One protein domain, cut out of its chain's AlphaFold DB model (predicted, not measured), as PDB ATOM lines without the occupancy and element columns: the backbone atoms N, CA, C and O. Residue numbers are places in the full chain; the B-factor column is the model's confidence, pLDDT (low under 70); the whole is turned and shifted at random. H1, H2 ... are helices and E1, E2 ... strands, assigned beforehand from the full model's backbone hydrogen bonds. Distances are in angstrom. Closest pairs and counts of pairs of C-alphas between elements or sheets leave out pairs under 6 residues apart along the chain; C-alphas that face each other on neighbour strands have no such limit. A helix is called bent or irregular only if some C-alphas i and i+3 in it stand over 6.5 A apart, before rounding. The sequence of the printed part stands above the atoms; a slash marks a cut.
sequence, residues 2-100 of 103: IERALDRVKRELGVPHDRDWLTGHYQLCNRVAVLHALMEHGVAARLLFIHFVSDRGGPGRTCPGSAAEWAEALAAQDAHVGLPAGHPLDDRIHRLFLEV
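AT A GLANCE: This is residues 2 to 100 of the 103 residues of an uncharacterized protein of Azospirillum brasilense (UniProt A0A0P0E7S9). The model is an open frame: a narrow ribbon of two parallel strands, E1 and E2, makes one long side, H3 runs back along the other with a gap between, and H2 closes the end where the strands begin. H1 packs across H2 beyond that end, and residues 57 to 62 of the loop after E1 stick out. The printed part has 99 residues with three named helices and two named strands, in the order H1, H2, E1, H3, E2; the class is mixed, helices and strands. It is only just compact, close to loose, with a radius of gyration of the C-alphas of 15.0 A and spans of 41 by 29 by 23 A.

HOW THE PARTS SIT: Begin with the sheet of E1, residues 47 to 53, and E2, residues 93 to 99: they are parallel neighbours, their directions 23 degrees apart. Across the pair, N 49 and O 94 are 2.8 A apart and N 96 and O 49 are 2.8 A apart, both within hydrogen-bond range. Between them in the chain comes H3, residues 68 to 81; E1, H3 and E2 form a strand-helix-strand unit, two parallel neighbour strands with a helix between, and its crossover is right-handed. E1 and H3 are near each other, with 5 pairs of C-alphas within 10 A but no pair within 8 A. Look next at H2, residues 26 to 40: its closest C-alpha to E1 is that of Leu 35, 6.9 A from that of Leu 47. H2 and H3 are close but not clearly touching; their closest C-alphas, Cys 29 and Val 81, are 7.0 A apart, and their lines are only just about perpendicular, at 70.4 degrees. H1, residues 2 to 12, touches H2, closest at the C-alphas of Val 9 and Ala 33, 6.1 A, at a steep tilt of 60 degrees, the same way. H1 is apart from E1, E2 and H3. In H1 and H2 every O i to N i+4 pair is within hydrogen-bond range; in H3, 8 of 10 are.

IN THESE COORDINATES: Find C-alpha 47 at (-7.292, -43.979, -14.599); from there E1 runs 19.3 A to C-alpha 53. E2 runs 20.1 A from C-alpha 93 to C-alpha 99 at (-7.153, -39.024, -33.525). H3 measures 20.2 A and is irregular: C-alphas 69 and 72 are 7.1 A apart. H2 measures 20.9 A, and H1 runs 15.5 A from C-alpha 2 at (4.423, -36.178, -0.408).

THE WHOLE: The C-alphas of Gly 42 and Pro 59, the two farthest apart, are 45.5 A from each other. The printed part has no cut. The links H1 to H2, E1 to H3 and H3 to E2 are long. The mean pLDDT of the printed part is 94.6, and no printed residue is under 70.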
ATOM      1  N   ILE A   2       4.618 -35.544   0.913       88.25
ATOM      2  CA  ILE A   2       4.423 -36.178  -0.408       88.25
ATOM      3  C   ILE A   2       5.360 -37.375  -0.630       88.25
ATOM      4  O   ILE A   2       4.877 -38.454  -0.939       88.25
ATOM      5  N   GLU A   3       6.663 -37.227  -0.381       92.69
ATOM      6  CA  GLU A   3       7.651 -38.316  -0.509       92.69
ATOM      7  C   GLU A   3       7.230 -39.588   0.239       92.69
ATOM      8  O   GLU A   3       7.073 -40.643  -0.363       92.69
ATOM      9  N   ARG A   4       6.905 -39.464   1.533       93.56
ATOM     10  CA  ARG A   4       6.440 -40.595   2.351       93.56
ATOM     11  C   ARG A   4       5.172 -41.256   1.807       93.56
ATOM     12  O   ARG A   4       5.012 -42.463   1.967       93.56
ATOM     13  N   ALA A   5       4.260 -40.476   1.223       94.06
ATOM     14  CA  ALA A   5       3.044 -41.010   0.621       94.06
ATOM     15  C   ALA A   5       3.366 -41.800  -0.655       94.06
ATOM     16  O   ALA A   5       2.897 -42.926  -0.799       94.06
ATOM     17  N   LEU A   6       4.218 -41.258  -1.532       96.19
ATOM     18  CA  LEU A   6       4.658 -41.948  -2.745       96.19
ATOM     19  C   LEU A   6       5.474 -43.203  -2.424       96.19
ATOM     20  O   LEU A   6       5.242 -44.240  -3.032       96.19
ATOM     21  N   ASP A   7       6.364 -43.160  -1.433       96.12
ATOM     22  CA  ASP A   7       7.127 -44.334  -1.002       96.12
ATOM     23  C   ASP A   7       6.243 -45.437  -0.431       96.12
ATOM     24  O   ASP A   7       6.534 -46.619  -0.613       96.12
ATOM     25  N   ARG A   8       5.166 -45.071   0.274       96.56
ATOM     26  CA  ARG A   8       4.179 -46.043   0.746       96.56
ATOM     27  C   ARG A   8       3.502 -46.737  -0.434       96.56
ATOM     28  O   ARG A   8       3.564 -47.960  -0.509       96.56
ATOM     29  N   VAL A   9       2.983 -45.954  -1.379       97.44
ATOM     30  CA  VAL A   9       2.329 -46.478  -2.585       97.44
ATOM     31  C   VAL A   9       3.291 -47.332  -3.412       97.44
ATOM     32  O   VAL A   9       2.910 -48.410  -3.854       97.44
ATOM     33  N   LYS A  10       4.555 -46.914  -3.586       97.75
ATOM     34  CA  LYS A  10       5.577 -47.720  -4.273       97.75
ATOM     35  C   LYS A  10       5.693 -49.112  -3.651       97.75
ATOM     36  O   LYS A  10       5.644 -50.098  -4.377       97.75
ATOM     37  N   ARG A  11       5.789 -49.206  -2.319       97.00
ATOM     38  CA  ARG A  11       5.862 -50.502  -1.623       97.00
ATOM     39  C   ARG A  11       4.602 -51.340  -1.818       97.00
ATOM     40  O   ARG A  11       4.718 -52.528  -2.092       97.00
ATOM     41  N   GLU A  12       3.426 -50.735  -1.690       97.00
ATOM     42  CA  GLU A  12       2.130 -51.419  -1.831       97.00
ATOM     43  C   GLU A  12       1.889 -51.920  -3.263       97.00
ATOM     44  O   GLU A  12       1.288 -52.974  -3.463       97.00
ATOM     45  N   LEU A  13       2.425 -51.212  -4.261       97.25
ATOM     46  CA  LEU A  13       2.365 -51.589  -5.674       97.25
ATOM     47  C   LEU A  13       3.548 -52.450  -6.145       97.25
ATOM     48  O   LEU A  13       3.588 -52.821  -7.316       97.25
ATOM     49  N   GLY A  14       4.512 -52.763  -5.273       97.56
ATOM     50  CA  GLY A  14       5.691 -53.566  -5.617       97.56
ATOM     51  C   GLY A  14       6.729 -52.854  -6.497       97.56
ATOM     52  O   GLY A  14       7.566 -53.509  -7.114       97.56
ATOM     53  N   VAL A  15       6.693 -51.524  -6.568       97.62
ATOM     54  CA  VAL A  15       7.660 -50.708  -7.316       97.62
ATOM     55  C   VAL A  15       9.025 -50.755  -6.615       97.62
ATOM     56  O   VAL A  15       9.081 -50.587  -5.390       97.62
ATOM     57  N   PRO A  16      10.143 -50.930  -7.349       95.94
ATOM     58  CA  PRO A  16      11.475 -50.884  -6.758       95.94
ATOM     59  C   PRO A  16      11.722 -49.575  -5.992       95.94
ATOM     60  O   PRO A  16      11.390 -48.480  -6.449       95.94
ATOM     61  N   HIS A  17      12.304 -49.682  -4.798       92.94
ATOM     62  CA  HIS A  17      12.475 -48.543  -3.889       92.94
ATOM     63  C   HIS A  17      13.364 -47.426  -4.465       92.94
ATOM     64  O   HIS A  17      13.180 -46.266  -4.099       92.94
ATOM     65  N   ASP A  18      14.279 -47.780  -5.371       94.19
ATOM     66  CA  ASP A  18      15.234 -46.895  -6.041       94.19
ATOM     67  C   ASP A  18      14.614 -46.045  -7.165       94.19
ATOM     68  O   ASP A  18      15.277 -45.153  -7.691       94.19
ATOM     69  N   ARG A  19      13.350 -46.294  -7.542       95.69
ATOM     70  CA  ARG A  19      12.645 -45.472  -8.532       95.69
ATOM     71  C   ARG A  19      12.337 -44.090  -7.959       95.69
ATOM     72  O   ARG A  19      11.659 -43.959  -6.929       95.69
ATOM     73  N   ASP A  20      12.787 -43.059  -8.666       95.06
ATOM     74  CA  ASP A  20      12.492 -41.670  -8.332       95.06
ATOM     75  C   ASP A  20      11.128 -41.260  -8.900       95.06
ATOM     76  O   ASP A  20      10.943 -41.095 -10.102       95.06
ATOM     77  N   TRP A  21      10.145 -41.120  -8.012       96.19
ATOM     78  CA  TRP A  21       8.804 -40.643  -8.357       96.19
ATOM     79  C   TRP A  21       8.619 -39.144  -8.110       96.19
ATOM     80  O   TRP A  21       7.562 -38.604  -8.441       96.19
ATOM     81  N   LEU A  22       9.606 -38.471  -7.513       95.31
ATOM     82  CA  LEU A  22       9.587 -37.031  -7.256       95.31
ATOM     83  C   LEU A  22      10.168 -36.244  -8.431       95.31
ATOM     84  O   LEU A  22       9.739 -35.114  -8.673       95.31
ATOM     85  N   THR A  23      11.093 -36.841  -9.183       92.25
ATOM     86  CA  THR A  23      11.660 -36.261 -10.403       92.25
ATOM     87  C   THR A  23      11.414 -37.161 -11.610       92.25
ATOM     88  O   THR A  23      11.441 -38.383 -11.510       92.25
ATOM     89  N   GLY A  24      11.120 -36.553 -12.767       85.88
ATOM     90  CA  GLY A  24      10.695 -37.292 -13.960       85.88
ATOM     91  C   GLY A  24       9.283 -37.873 -13.801       85.88
ATOM     92  O   GLY A  24       8.987 -38.634 -12.891       85.88
ATOM     93  N   HIS A  25       8.355 -37.471 -14.670       94.06
ATOM     94  CA  HIS A  25       6.972 -37.978 -14.667       94.06
ATOM     95  C   HIS A  25       6.196 -37.871 -13.330       94.06
ATOM     96  O   HIS A  25       5.174 -38.537 -13.182       94.06
ATOM     97  N   TYR A  26       6.576 -36.978 -12.400       95.31
ATOM     98  CA  TYR A  26       5.900 -36.783 -11.099       95.31
ATOM     99  C   TYR A  26       4.369 -36.726 -11.201       95.31
ATOM    100  O   TYR A  26       3.658 -37.329 -10.402       95.31
ATOM    101  N   GLN A  27       3.832 -36.029 -12.208       95.06
ATOM    102  CA  GLN A  27       2.382 -35.926 -12.379       95.06
ATOM    103  C   GLN A  27       1.714 -37.282 -12.649       95.06
ATOM    104  O   GLN A  27       0.581 -37.492 -12.230       95.06
ATOM    105  N   LEU A  28       2.381 -38.190 -13.365       95.88
ATOM    106  CA  LEU A  28       1.902 -39.558 -13.547       95.88
ATOM    107  C   LEU A  28       1.962 -40.306 -12.220       95.88
ATOM    108  O   LEU A  28       0.940 -40.839 -11.796       95.88
ATOM    109  N   CYS A  29       3.110 -40.291 -11.541       97.31
ATOM    110  CA  CYS A  29       3.294 -40.990 -10.267       97.31
ATOM    111  C   CYS A  29       2.271 -40.529  -9.218       97.31
ATOM    112  O   CYS A  29       1.662 -41.337  -8.521       97.31
ATOM    113  N   ASN A  30       1.991 -39.226  -9.174       96.69
ATOM    114  CA  ASN A  30       0.961 -38.658  -8.317       96.69
ATOM    115  C   ASN A  30      -0.456 -39.123  -8.708       96.69
ATOM    116  O   ASN A  30      -1.258 -39.419  -7.829       96.69
ATOM    117  N   ARG A  31      -0.780 -39.244 -10.006       97.31
ATOM    118  CA  ARG A  31      -2.073 -39.811 -10.454       97.31
ATOM    119  C   ARG A  31      -2.220 -41.280 -10.057       97.31
ATOM    120  O   ARG A  31      -3.303 -41.679  -9.641       97.31
ATOM    121  N   VAL A  32      -1.142 -42.061 -10.137       97.62
ATOM    122  CA  VAL A  32      -1.112 -43.457  -9.668       97.62
ATOM    123  C   VAL A  32      -1.340 -43.525  -8.157       97.62
ATOM    124  O   VAL A  32      -2.169 -44.309  -7.705       97.62
ATOM    125  N   ALA A  33      -0.687 -42.661  -7.375       97.50
ATOM    126  CA  ALA A  33      -0.890 -42.588  -5.929       97.50
ATOM    127  C   ALA A  33      -2.323 -42.197  -5.541       97.50
ATOM    128  O   ALA A  33      -2.891 -42.768  -4.613       97.50
ATOM    129  N   VAL A  34      -2.939 -41.267  -6.276       97.50
ATOM    130  CA  VAL A  34      -4.352 -40.918  -6.081       97.50
ATOM    131  C   VAL A  34      -5.265 -42.095  -6.432       97.50
ATOM    132  O   VAL A  34      -6.181 -42.386  -5.668       97.50
ATOM    133  N   LEU A  35      -5.013 -42.798  -7.543       98.38
ATOM    134  CA  LEU A  35      -5.780 -43.994  -7.900       98.38
ATOM    135  C   LEU A  35      -5.674 -45.065  -6.803       98.38
ATOM    136  O   LEU A  35      -6.700 -45.606  -6.399       98.38
ATOM    137  N   HIS A  36      -4.467 -45.323  -6.290       98.06
ATOM    138  CA  HIS A  36      -4.253 -46.239  -5.169       98.06
ATOM    139  C   HIS A  36      -5.087 -45.839  -3.950       98.06
ATOM    140  O   HIS A  36      -5.857 -46.644  -3.438       98.06
ATOM    141  N   ALA A  37      -5.010 -44.571  -3.538       97.38
ATOM    142  CA  ALA A  37      -5.763 -44.079  -2.391       97.38
ATOM    143  C   ALA A  37      -7.282 -44.230  -2.582       97.38
ATOM    144  O   ALA A  37      -7.977 -44.633  -1.654       97.38
ATOM    145  N   LEU A  38      -7.816 -43.951  -3.775       98.06
ATOM    146  CA  LEU A  38      -9.240 -44.154  -4.073       98.06
ATOM    147  C   LEU A  38      -9.640 -45.631  -3.950       98.06
ATOM    148  O   LEU A  38     -10.678 -45.940  -3.362       98.06
ATOM    149  N   MET A  39      -8.797 -46.530  -4.454       96.94
ATOM    150  CA  MET A  39      -8.997 -47.974  -4.357       96.94
ATOM    151  C   MET A  39      -8.998 -48.462  -2.904       96.94
ATOM    152  O   MET A  39      -9.887 -49.224  -2.526       96.94
ATOM    153  N   GLU A  40      -8.070 -47.981  -2.071       96.56
ATOM    154  CA  GLU A  40      -8.016 -48.305  -0.637       96.56
ATOM    155  C   GLU A  40      -9.285 -47.878   0.117       96.56
ATOM    156  O   GLU A  40      -9.686 -48.529   1.079       96.56
ATOM    157  N   HIS A  41      -9.952 -46.815  -0.340       97.44
ATOM    158  CA  HIS A  41     -11.204 -46.325   0.245       97.44
ATOM    159  C   HIS A  41     -12.456 -46.960  -0.388       97.44
ATOM    160  O   HIS A  41     -13.565 -46.457  -0.209       97.44
ATOM    161  N   GLY A  42     -12.301 -48.056  -1.139       96.88
ATOM    162  CA  GLY A  42     -13.413 -48.800  -1.731       96.88
ATOM    163  C   GLY A  42     -14.064 -48.117  -2.937       96.88
ATOM    164  O   GLY A  42     -15.125 -48.553  -3.391       96.88
ATOM    165  N   VAL A  43     -13.455 -47.064  -3.488       98.19
ATOM    166  CA  VAL A  43     -13.957 -46.403  -4.697       98.19
ATOM    167  C   VAL A  43     -13.529 -47.213  -5.914       98.19
ATOM    168  O   VAL A  43     -12.342 -47.433  -6.149       98.19
ATOM    169  N   ALA A  44     -14.490 -47.611  -6.748       96.00
ATOM    170  CA  ALA A  44     -14.229 -48.345  -7.983       96.00
ATOM    171  C   ALA A  44     -13.688 -47.438  -9.114       96.00
ATOM    172  O   ALA A  44     -14.263 -47.356 -10.197       96.00
ATOM    173  N   ALA A  45     -12.582 -46.738  -8.856       98.06
ATOM    174  CA  ALA A  45     -11.969 -45.798  -9.787       98.06
ATOM    175  C   ALA A  45     -11.161 -46.502 -10.893       98.06
ATOM    176  O   ALA A  45     -10.710 -47.641 -10.739       98.06
ATOM    177  N   ARG A  46     -10.976 -45.795 -12.014       98.44
ATOM    178  CA  ARG A  46     -10.100 -46.149 -13.141       98.44
ATOM    179  C   ARG A  46      -9.349 -44.896 -13.587       98.44
ATOM    180  O   ARG A  46      -9.904 -43.799 -13.531       98.44
ATOM    181  N   LEU A  47      -8.111 -45.054 -14.042       98.19
ATOM    182  CA  LEU A  47      -7.292 -43.979 -14.599       98.19
ATOM    183  C   LEU A  47      -7.180 -44.169 -16.110       98.19
ATOM    184  O   LEU A  47      -6.758 -45.227 -16.564       98.19
ATOM    185  N   LEU A  48      -7.542 -43.146 -16.880       98.12
ATOM    186  CA  LEU A  48      -7.439 -43.153 -18.335       98.12
ATOM    187  C   LEU A  48      -6.425 -42.103 -18.792       98.12
ATOM    188  O   LEU A  48      -6.621 -40.908 -18.569       98.12
ATOM    189  N   PHE A  49      -5.368 -42.550 -19.463       97.25
ATOM    190  CA  PHE A  49      -4.456 -41.684 -20.201       97.25
ATOM    191  C   PHE A  49      -4.908 -41.582 -21.655       97.25
ATOM    192  O   PHE A  49      -4.993 -42.592 -22.351       97.25
ATOM    193  N   ILE A  50      -5.173 -40.362 -22.116       96.62
ATOM    194  CA  ILE A  50      -5.520 -40.085 -23.510       96.62
ATOM    195  C   ILE A  50      -4.282 -39.524 -24.207       96.62
ATOM    196  O   ILE A  50      -3.768 -38.476 -23.818       96.62
ATOM    197  N   HIS A  51      -3.818 -40.227 -25.234       95.25
ATOM    198  CA  HIS A  51      -2.695 -39.846 -26.078       95.25
ATOM    199  C   HIS A  51      -3.241 -39.397 -27.427       95.25
ATOM    200  O   HIS A  51      -3.796 -40.194 -28.182       95.25
ATOM    201  N   PHE A  52      -3.115 -38.110 -27.726       94.06
ATOM    202  CA  PHE A  52      -3.568 -37.593 -29.009       94.06
ATOM    203  C   PHE A  52      -2.605 -37.991 -30.124       94.06
ATOM    204  O   PHE A  52      -1.386 -38.006 -29.936       94.06
ATOM    205  N   VAL A  53      -3.173 -38.310 -31.282       94.81
ATOM    206  CA  VAL A  53      -2.443 -38.613 -32.512       94.81
ATOM    207  C   VAL A  53      -3.021 -37.808 -33.673       94.81
ATOM    208  O   VAL A  53      -4.149 -37.309 -33.598       94.81
ATOM    209  N   SER A  54      -2.242 -37.659 -34.742       91.88
ATOM    210  CA  SER A  54      -2.610 -36.866 -35.926       91.88
ATOM    211  C   SER A  54      -2.803 -35.369 -35.640       91.88
ATOM    212  O   SER A  54      -3.364 -34.655 -36.466       91.88
ATOM    213  N   ASP A  55      -2.332 -34.864 -34.493       89.06
ATOM    214  CA  ASP A  55      -2.293 -33.423 -34.237       89.06
ATOM    215  C   ASP A  55      -1.301 -32.765 -35.206       89.06
ATOM    216  O   ASP A  55      -0.153 -33.191 -35.329       89.06
ATOM    217  N   ARG A  56      -1.742 -31.707 -35.891       80.62
ATOM    218  CA  ARG A  56      -0.894 -30.943 -36.815       80.62
ATOM    219  C   ARG A  56       0.061 -30.000 -36.079       80.62
ATOM    220  O   ARG A  56       0.990 -29.488 -36.699       80.62
ATOM    221  N   GLY A  57      -0.130 -29.821 -34.770       75.00
ATOM    222  CA  GLY A  57       0.783 -29.089 -33.902       75.00
ATOM    223  C   GLY A  57       1.000 -27.632 -34.323       75.00
ATOM    224  O   GLY A  57       0.265 -27.056 -35.121       75.00
ATOM    225  N   GLY A  58       2.033 -27.021 -33.745       76.38
ATOM    226  CA  GLY A  58       2.554 -25.708 -34.129       76.38
ATOM    227  C   GLY A  58       4.082 -25.771 -34.251       76.38
ATOM    228  O   GLY A  58       4.667 -26.801 -33.899       76.38
ATOM    229  N   PRO A  59       4.746 -24.705 -34.731       82.75
ATOM    230  CA  PRO A  59       6.195 -24.696 -34.928       82.75
ATOM    231  C   PRO A  59       6.961 -25.185 -33.688       82.75
ATOM    232  O   PRO A  59       6.712 -24.719 -32.577       82.75
ATOM    233  N   GLY A  60       7.885 -26.132 -33.883       82.88
ATOM    234  CA  GLY A  60       8.732 -26.681 -32.815       82.88
ATOM    235  C   GLY A  60       8.118 -27.815 -31.986       82.88
ATOM    236  O   GLY A  60       8.737 -28.241 -31.013       82.88
ATOM    237  N   ARG A  61       6.930 -28.323 -32.338       84.62
ATOM    238  CA  ARG A  61       6.309 -29.472 -31.658       84.62
ATOM    239  C   ARG A  61       6.416 -30.740 -32.500       84.62
ATOM    240  O   ARG A  61       6.002 -30.753 -33.654       84.62
ATOM    241  N   THR A  62       6.892 -31.816 -31.882       84.75
ATOM    242  CA  THR A  62       6.740 -33.176 -32.410       84.75
ATOM    243  C   THR A  62       5.408 -33.724 -31.918       84.75
ATOM    244  O   THR A  62       5.239 -33.964 -30.721       84.75
ATOM    245  N   CYS A  63       4.450 -33.880 -32.828       89.31
ATOM    246  CA  CYS A  63       3.154 -34.484 -32.542       89.31
ATOM    247  C   CYS A  63       3.100 -35.872 -33.191       89.31
ATOM    248  O   CYS A  63       3.227 -35.949 -34.414       89.31
ATOM    249  N   PRO A  64       2.919 -36.956 -32.415       92.94
ATOM    250  CA  PRO A  64       2.820 -38.301 -32.972       92.94
ATOM    251  C   PRO A  64       1.668 -38.428 -33.975       92.94
ATOM    252  O   PRO A  64       0.528 -38.056 -33.686       92.94
ATOM    253  N   GLY A  65       1.954 -38.968 -35.157       92.75
ATOM    254  CA  GLY A  65       0.962 -39.247 -36.197       92.75
ATOM    255  C   GLY A  65       0.162 -40.527 -35.951       92.75
ATOM    256  O   GLY A  65      -0.890 -40.725 -36.551       92.75
ATOM    257  N   SER A  66       0.640 -41.396 -35.062       93.81
ATOM    258  CA  SER A  66       0.053 -42.706 -34.784       93.81
ATOM    259  C   SER A  66       0.333 -43.166 -33.352       93.81
ATOM    260  O   SER A  66       1.199 -42.631 -32.660       93.81
ATOM    261  N   ALA A  67      -0.384 -44.199 -32.895       94.62
ATOM    262  CA  ALA A  67      -0.121 -44.822 -31.595       94.62
ATOM    263  C   ALA A  67       1.283 -45.452 -31.519       94.62
ATOM    264  O   ALA A  67       1.901 -45.453 -30.458       94.62
ATOM    265  N   ALA A  68       1.805 -45.955 -32.643       96.12
ATOM    266  CA  ALA A  68       3.133 -46.563 -32.709       96.12
ATOM    267  C   ALA A  68       4.249 -45.552 -32.403       96.12
ATOM    268  O   ALA A  68       5.221 -45.888 -31.735       96.12
ATOM    269  N   GLU A  69       4.080 -44.298 -32.817       95.62
ATOM    270  CA  GLU A  69       5.046 -43.222 -32.554       95.62
ATOM    271  C   GLU A  69       5.108 -42.806 -31.075       95.62
ATOM    272  O   GLU A  69       6.086 -42.199 -30.648       95.62
ATOM    273  N   TRP A  70       4.110 -43.168 -30.264       95.56
ATOM    274  CA  TRP A  70       4.167 -42.998 -28.809       95.56
ATOM    275  C   TRP A  70       4.990 -44.086 -28.103       95.56
ATOM    276  O   TRP A  70       5.360 -43.897 -26.945       95.56
ATOM    277  N   ALA A  71       5.264 -45.220 -28.758       94.69
ATOM    278  CA  ALA A  71       5.775 -46.423 -28.101       94.69
ATOM    279  C   ALA A  71       7.092 -46.189 -27.348       94.69
ATOM    280  O   ALA A  71       7.219 -46.629 -26.208       94.69
ATOM    281  N   GLU A  72       8.041 -45.461 -27.940       95.50
ATOM    282  CA  GLU A  72       9.337 -45.181 -27.309       95.50
ATOM    283  C   GLU A  72       9.184 -44.314 -26.051       95.50
ATOM    284  O   GLU A  72       9.688 -44.663 -24.983       95.50
ATOM    285  N   ALA A  73       8.431 -43.215 -26.147       94.62
ATOM    286  CA  ALA A  73       8.202 -42.313 -25.020       94.62
ATOM    287  C   ALA A  73       7.442 -43.003 -23.875       94.62
ATOM    288  O   ALA A  73       7.745 -42.777 -22.702       94.62
ATOM    289  N   LEU A  74       6.473 -43.860 -24.208       96.06
ATOM    290  CA  LEU A  74       5.729 -44.639 -23.221       96.06
ATOM    291  C   LEU A  74       6.589 -45.732 -22.588       96.06
ATOM    292  O   LEU A  74       6.535 -45.890 -21.375       96.06
ATOM    293  N   ALA A  75       7.432 -46.419 -23.358       96.44
ATOM    294  CA  ALA A  75       8.368 -47.400 -22.816       96.44
ATOM    295  C   ALA A  75       9.379 -46.751 -21.856       96.44
ATOM    296  O   ALA A  75       9.649 -47.296 -20.788       96.44
ATOM    297  N   ALA A  76       9.896 -45.566 -22.195       96.38
ATOM    298  CA  ALA A  76      10.778 -44.804 -21.314       96.38
ATOM    299  C   ALA A  76      10.067 -44.368 -20.021       96.38
ATOM    300  O   ALA A  76      10.621 -44.504 -18.929       96.38
ATOM    301  N   GLN A  77       8.819 -43.899 -20.131       96.62
ATOM    302  CA  GLN A  77       7.980 -43.577 -18.977       96.62
ATOM    303  C   GLN A  77       7.732 -44.808 -18.093       96.62
ATOM    304  O   GLN A  77       7.895 -44.720 -16.877       96.62
ATOM    305  N   ASP A  78       7.376 -45.948 -18.685       95.81
ATOM    306  CA  ASP A  78       7.103 -47.195 -17.963       95.81
ATOM    307  C   ASP A  78       8.357 -47.704 -17.241       95.81
ATOM    308  O   ASP A  78       8.293 -48.063 -16.064       95.81
ATOM    309  N   ALA A  79       9.518 -47.639 -17.899       96.38
ATOM    310  CA  ALA A  79      10.805 -47.997 -17.308       96.38
ATOM    311  C   ALA A  79      11.214 -47.069 -16.145       96.38
ATOM    312  O   ALA A  79      11.785 -47.532 -15.152       96.38
ATOM    313  N   HIS A  80      10.918 -45.768 -16.249       96.75
ATOM    314  CA  HIS A  80      11.167 -44.797 -15.179       96.75
ATOM    315  C   HIS A  80      10.267 -45.049 -13.966       96.75
ATOM    316  O   HIS A  80      10.743 -45.122 -12.833       96.75
ATOM    317  N   VAL A  81       8.963 -45.212 -14.205       96.62
ATOM    318  CA  VAL A  81       7.955 -45.384 -13.149       96.62
ATOM    319  C   VAL A  81       8.117 -46.735 -12.448       96.62
ATOM    320  O   VAL A  81       8.018 -46.795 -11.223       96.62
ATOM    321  N   GLY A  82       8.399 -47.804 -13.196       97.00
ATOM    322  CA  GLY A  82       8.749 -49.112 -12.643       97.00
ATOM    323  C   GLY A  82       7.595 -49.863 -11.974       97.00
ATOM    324  O   GLY A  82       7.833 -50.602 -11.021       97.00
ATOM    325  N   LEU A  83       6.353 -49.673 -12.437       97.06
ATOM    326  CA  LEU A  83       5.226 -50.510 -12.010       97.06
ATOM    327  C   LEU A  83       5.430 -51.951 -12.519       97.06
ATOM    328  O   LEU A  83       5.600 -52.138 -13.726       97.06
ATOM    329  N   PRO A  84       5.444 -52.969 -11.640       96.62
ATOM    330  CA  PRO A  84       5.619 -54.356 -12.061       96.62
ATOM    331  C   PRO A  84       4.337 -54.900 -12.696       96.62
ATOM    332  O   PRO A  84       3.243 -54.544 -12.275       96.62
ATOM    333  N   ALA A  85       4.451 -55.815 -13.660       94.38
ATOM    334  CA  ALA A  85       3.282 -56.486 -14.237       94.38
ATOM    335  C   ALA A  85       2.434 -57.186 -13.153       94.38
ATOM    336  O   ALA A  85       2.983 -57.778 -12.221       94.38
ATOM    337  N   GLY A  86       1.102 -57.132 -13.279       94.38
ATOM    338  CA  GLY A  86       0.179 -57.737 -12.311       94.38
ATOM    339  C   GLY A  86       0.063 -56.992 -10.974       94.38
ATOM    340  O   GLY A  86      -0.440 -57.558 -10.002       94.38
ATOM    341  N   HIS A  87       0.526 -55.739 -10.895       95.12
ATOM    342  CA  HIS A  87       0.323 -54.894  -9.718       95.12
ATOM    343  C   HIS A  87      -1.179 -54.648  -9.436       95.12
ATOM    344  O   HIS A  87      -2.004 -54.734 -10.346       95.12
ATOM    345  N   PRO A  88      -1.572 -54.248  -8.210       94.94
ATOM    346  CA  PRO A  88      -2.985 -54.073  -7.833       94.94
ATOM    347  C   PRO A  88      -3.827 -53.081  -8.660       94.94
ATOM    348  O   PRO A  88      -5.032 -52.985  -8.442       94.94
ATOM    349  N   LEU A  89      -3.216 -52.303  -9.559       96.75
ATOM    350  CA  LEU A  89      -3.895 -51.306 -10.400       96.75
ATOM    351  C   LEU A  89      -3.809 -51.640 -11.901       96.75
ATOM    352  O   LEU A  89      -4.233 -50.820 -12.716       96.75
ATOM    353  N   ASP A  90      -3.258 -52.799 -12.271       94.69
ATOM    354  CA  ASP A  90      -2.946 -53.176 -13.658       94.69
ATOM    355  C   ASP A  90      -4.204 -53.177 -14.553       94.69
ATOM    356  O   ASP A  90      -4.215 -52.616 -15.644       94.69
ATOM    357  N   ASP A  91      -5.340 -53.662 -14.039       96.12
ATOM    358  CA  ASP A  91      -6.638 -53.669 -14.739       96.12
ATOM    359  C   ASP A  91      -7.400 -52.324 -14.670       96.12
ATOM    360  O   ASP A  91      -8.509 -52.163 -15.208       96.12
ATOM    361  N   ARG A  92      -6.820 -51.325 -13.994       97.69
ATOM    362  CA  ARG A  92      -7.453 -50.036 -13.658       97.69
ATOM    363  C   ARG A  92      -6.806 -48.856 -14.360       97.69
ATOM    364  O   ARG A  92      -7.425 -47.790 -14.397       97.69
ATOM    365  N   ILE A  93      -5.612 -49.032 -14.914       97.50
ATOM    366  CA  ILE A  93      -4.903 -48.021 -15.693       97.50
ATOM    367  C   ILE A  93      -5.065 -48.346 -17.177       97.50
ATOM    368  O   ILE A  93      -4.686 -49.408 -17.648       97.50
ATOM    369  N   HIS A  94      -5.639 -47.406 -17.921       97.44
ATOM    370  CA  HIS A  94      -5.999 -47.570 -19.325       97.44
ATOM    371  C   HIS A  94      -5.301 -46.511 -20.170       97.44
ATOM    372  O   HIS A  94      -5.109 -45.372 -19.735       97.44
ATOM    373  N   ARG A  95      -4.959 -46.871 -21.406       96.56
ATOM    374  CA  ARG A  95      -4.451 -45.945 -22.420       96.56
ATOM    375  C   ARG A  95      -5.411 -45.930 -23.602       96.56
ATOM    376  O   ARG A  95      -5.770 -46.982 -24.117       96.56
ATOM    377  N   LEU A  96      -5.800 -44.737 -24.034       97.31
ATOM    378  CA  LEU A  96      -6.546 -44.502 -25.265       97.31
ATOM    379  C   LEU A  96      -5.691 -43.646 -26.194       97.31
ATOM    380  O   LEU A  96      -5.148 -42.631 -25.763       97.31
ATOM    381  N   PHE A  97      -5.606 -44.035 -27.462       96.38
ATOM    382  CA  PHE A  97      -5.023 -43.210 -28.517       96.38
ATOM    383  C   PHE A  97      -6.163 -42.602 -29.326       96.38
ATOM    384  O   PHE A  97      -7.016 -43.338 -29.818       96.38
ATOM    385  N   LEU A  98      -6.211 -41.273 -29.410       95.50
ATOM    386  CA  LEU A  98      -7.323 -40.553 -30.028       95.50
ATOM    387  C   LEU A  98      -6.830 -39.675 -31.178       95.50
ATOM    388  O   LEU A  98      -5.997 -38.795 -30.976       95.50
ATOM    389  N   GLU A  99      -7.380 -39.893 -32.370       93.50
ATOM    390  CA  GLU A  99      -7.153 -39.024 -33.525       93.50
ATOM    391  C   GLU A  99      -7.852 -37.676 -33.328       93.50
ATOM    392  O   GLU A  99      -9.057 -37.630 -33.080       93.50
ATOM    393  N   VAL A 100      -7.105 -36.574 -33.443       90.69
ATOM    394  CA  VAL A 100      -7.659 -35.215 -33.253       90.69
ATOM    395  C   VAL A 100      -7.825 -34.419 -34.544       90.69
ATOM    396  O   VAL A 100      -8.619 -33.483 -34.584       90.69
TER     397      VAL A 100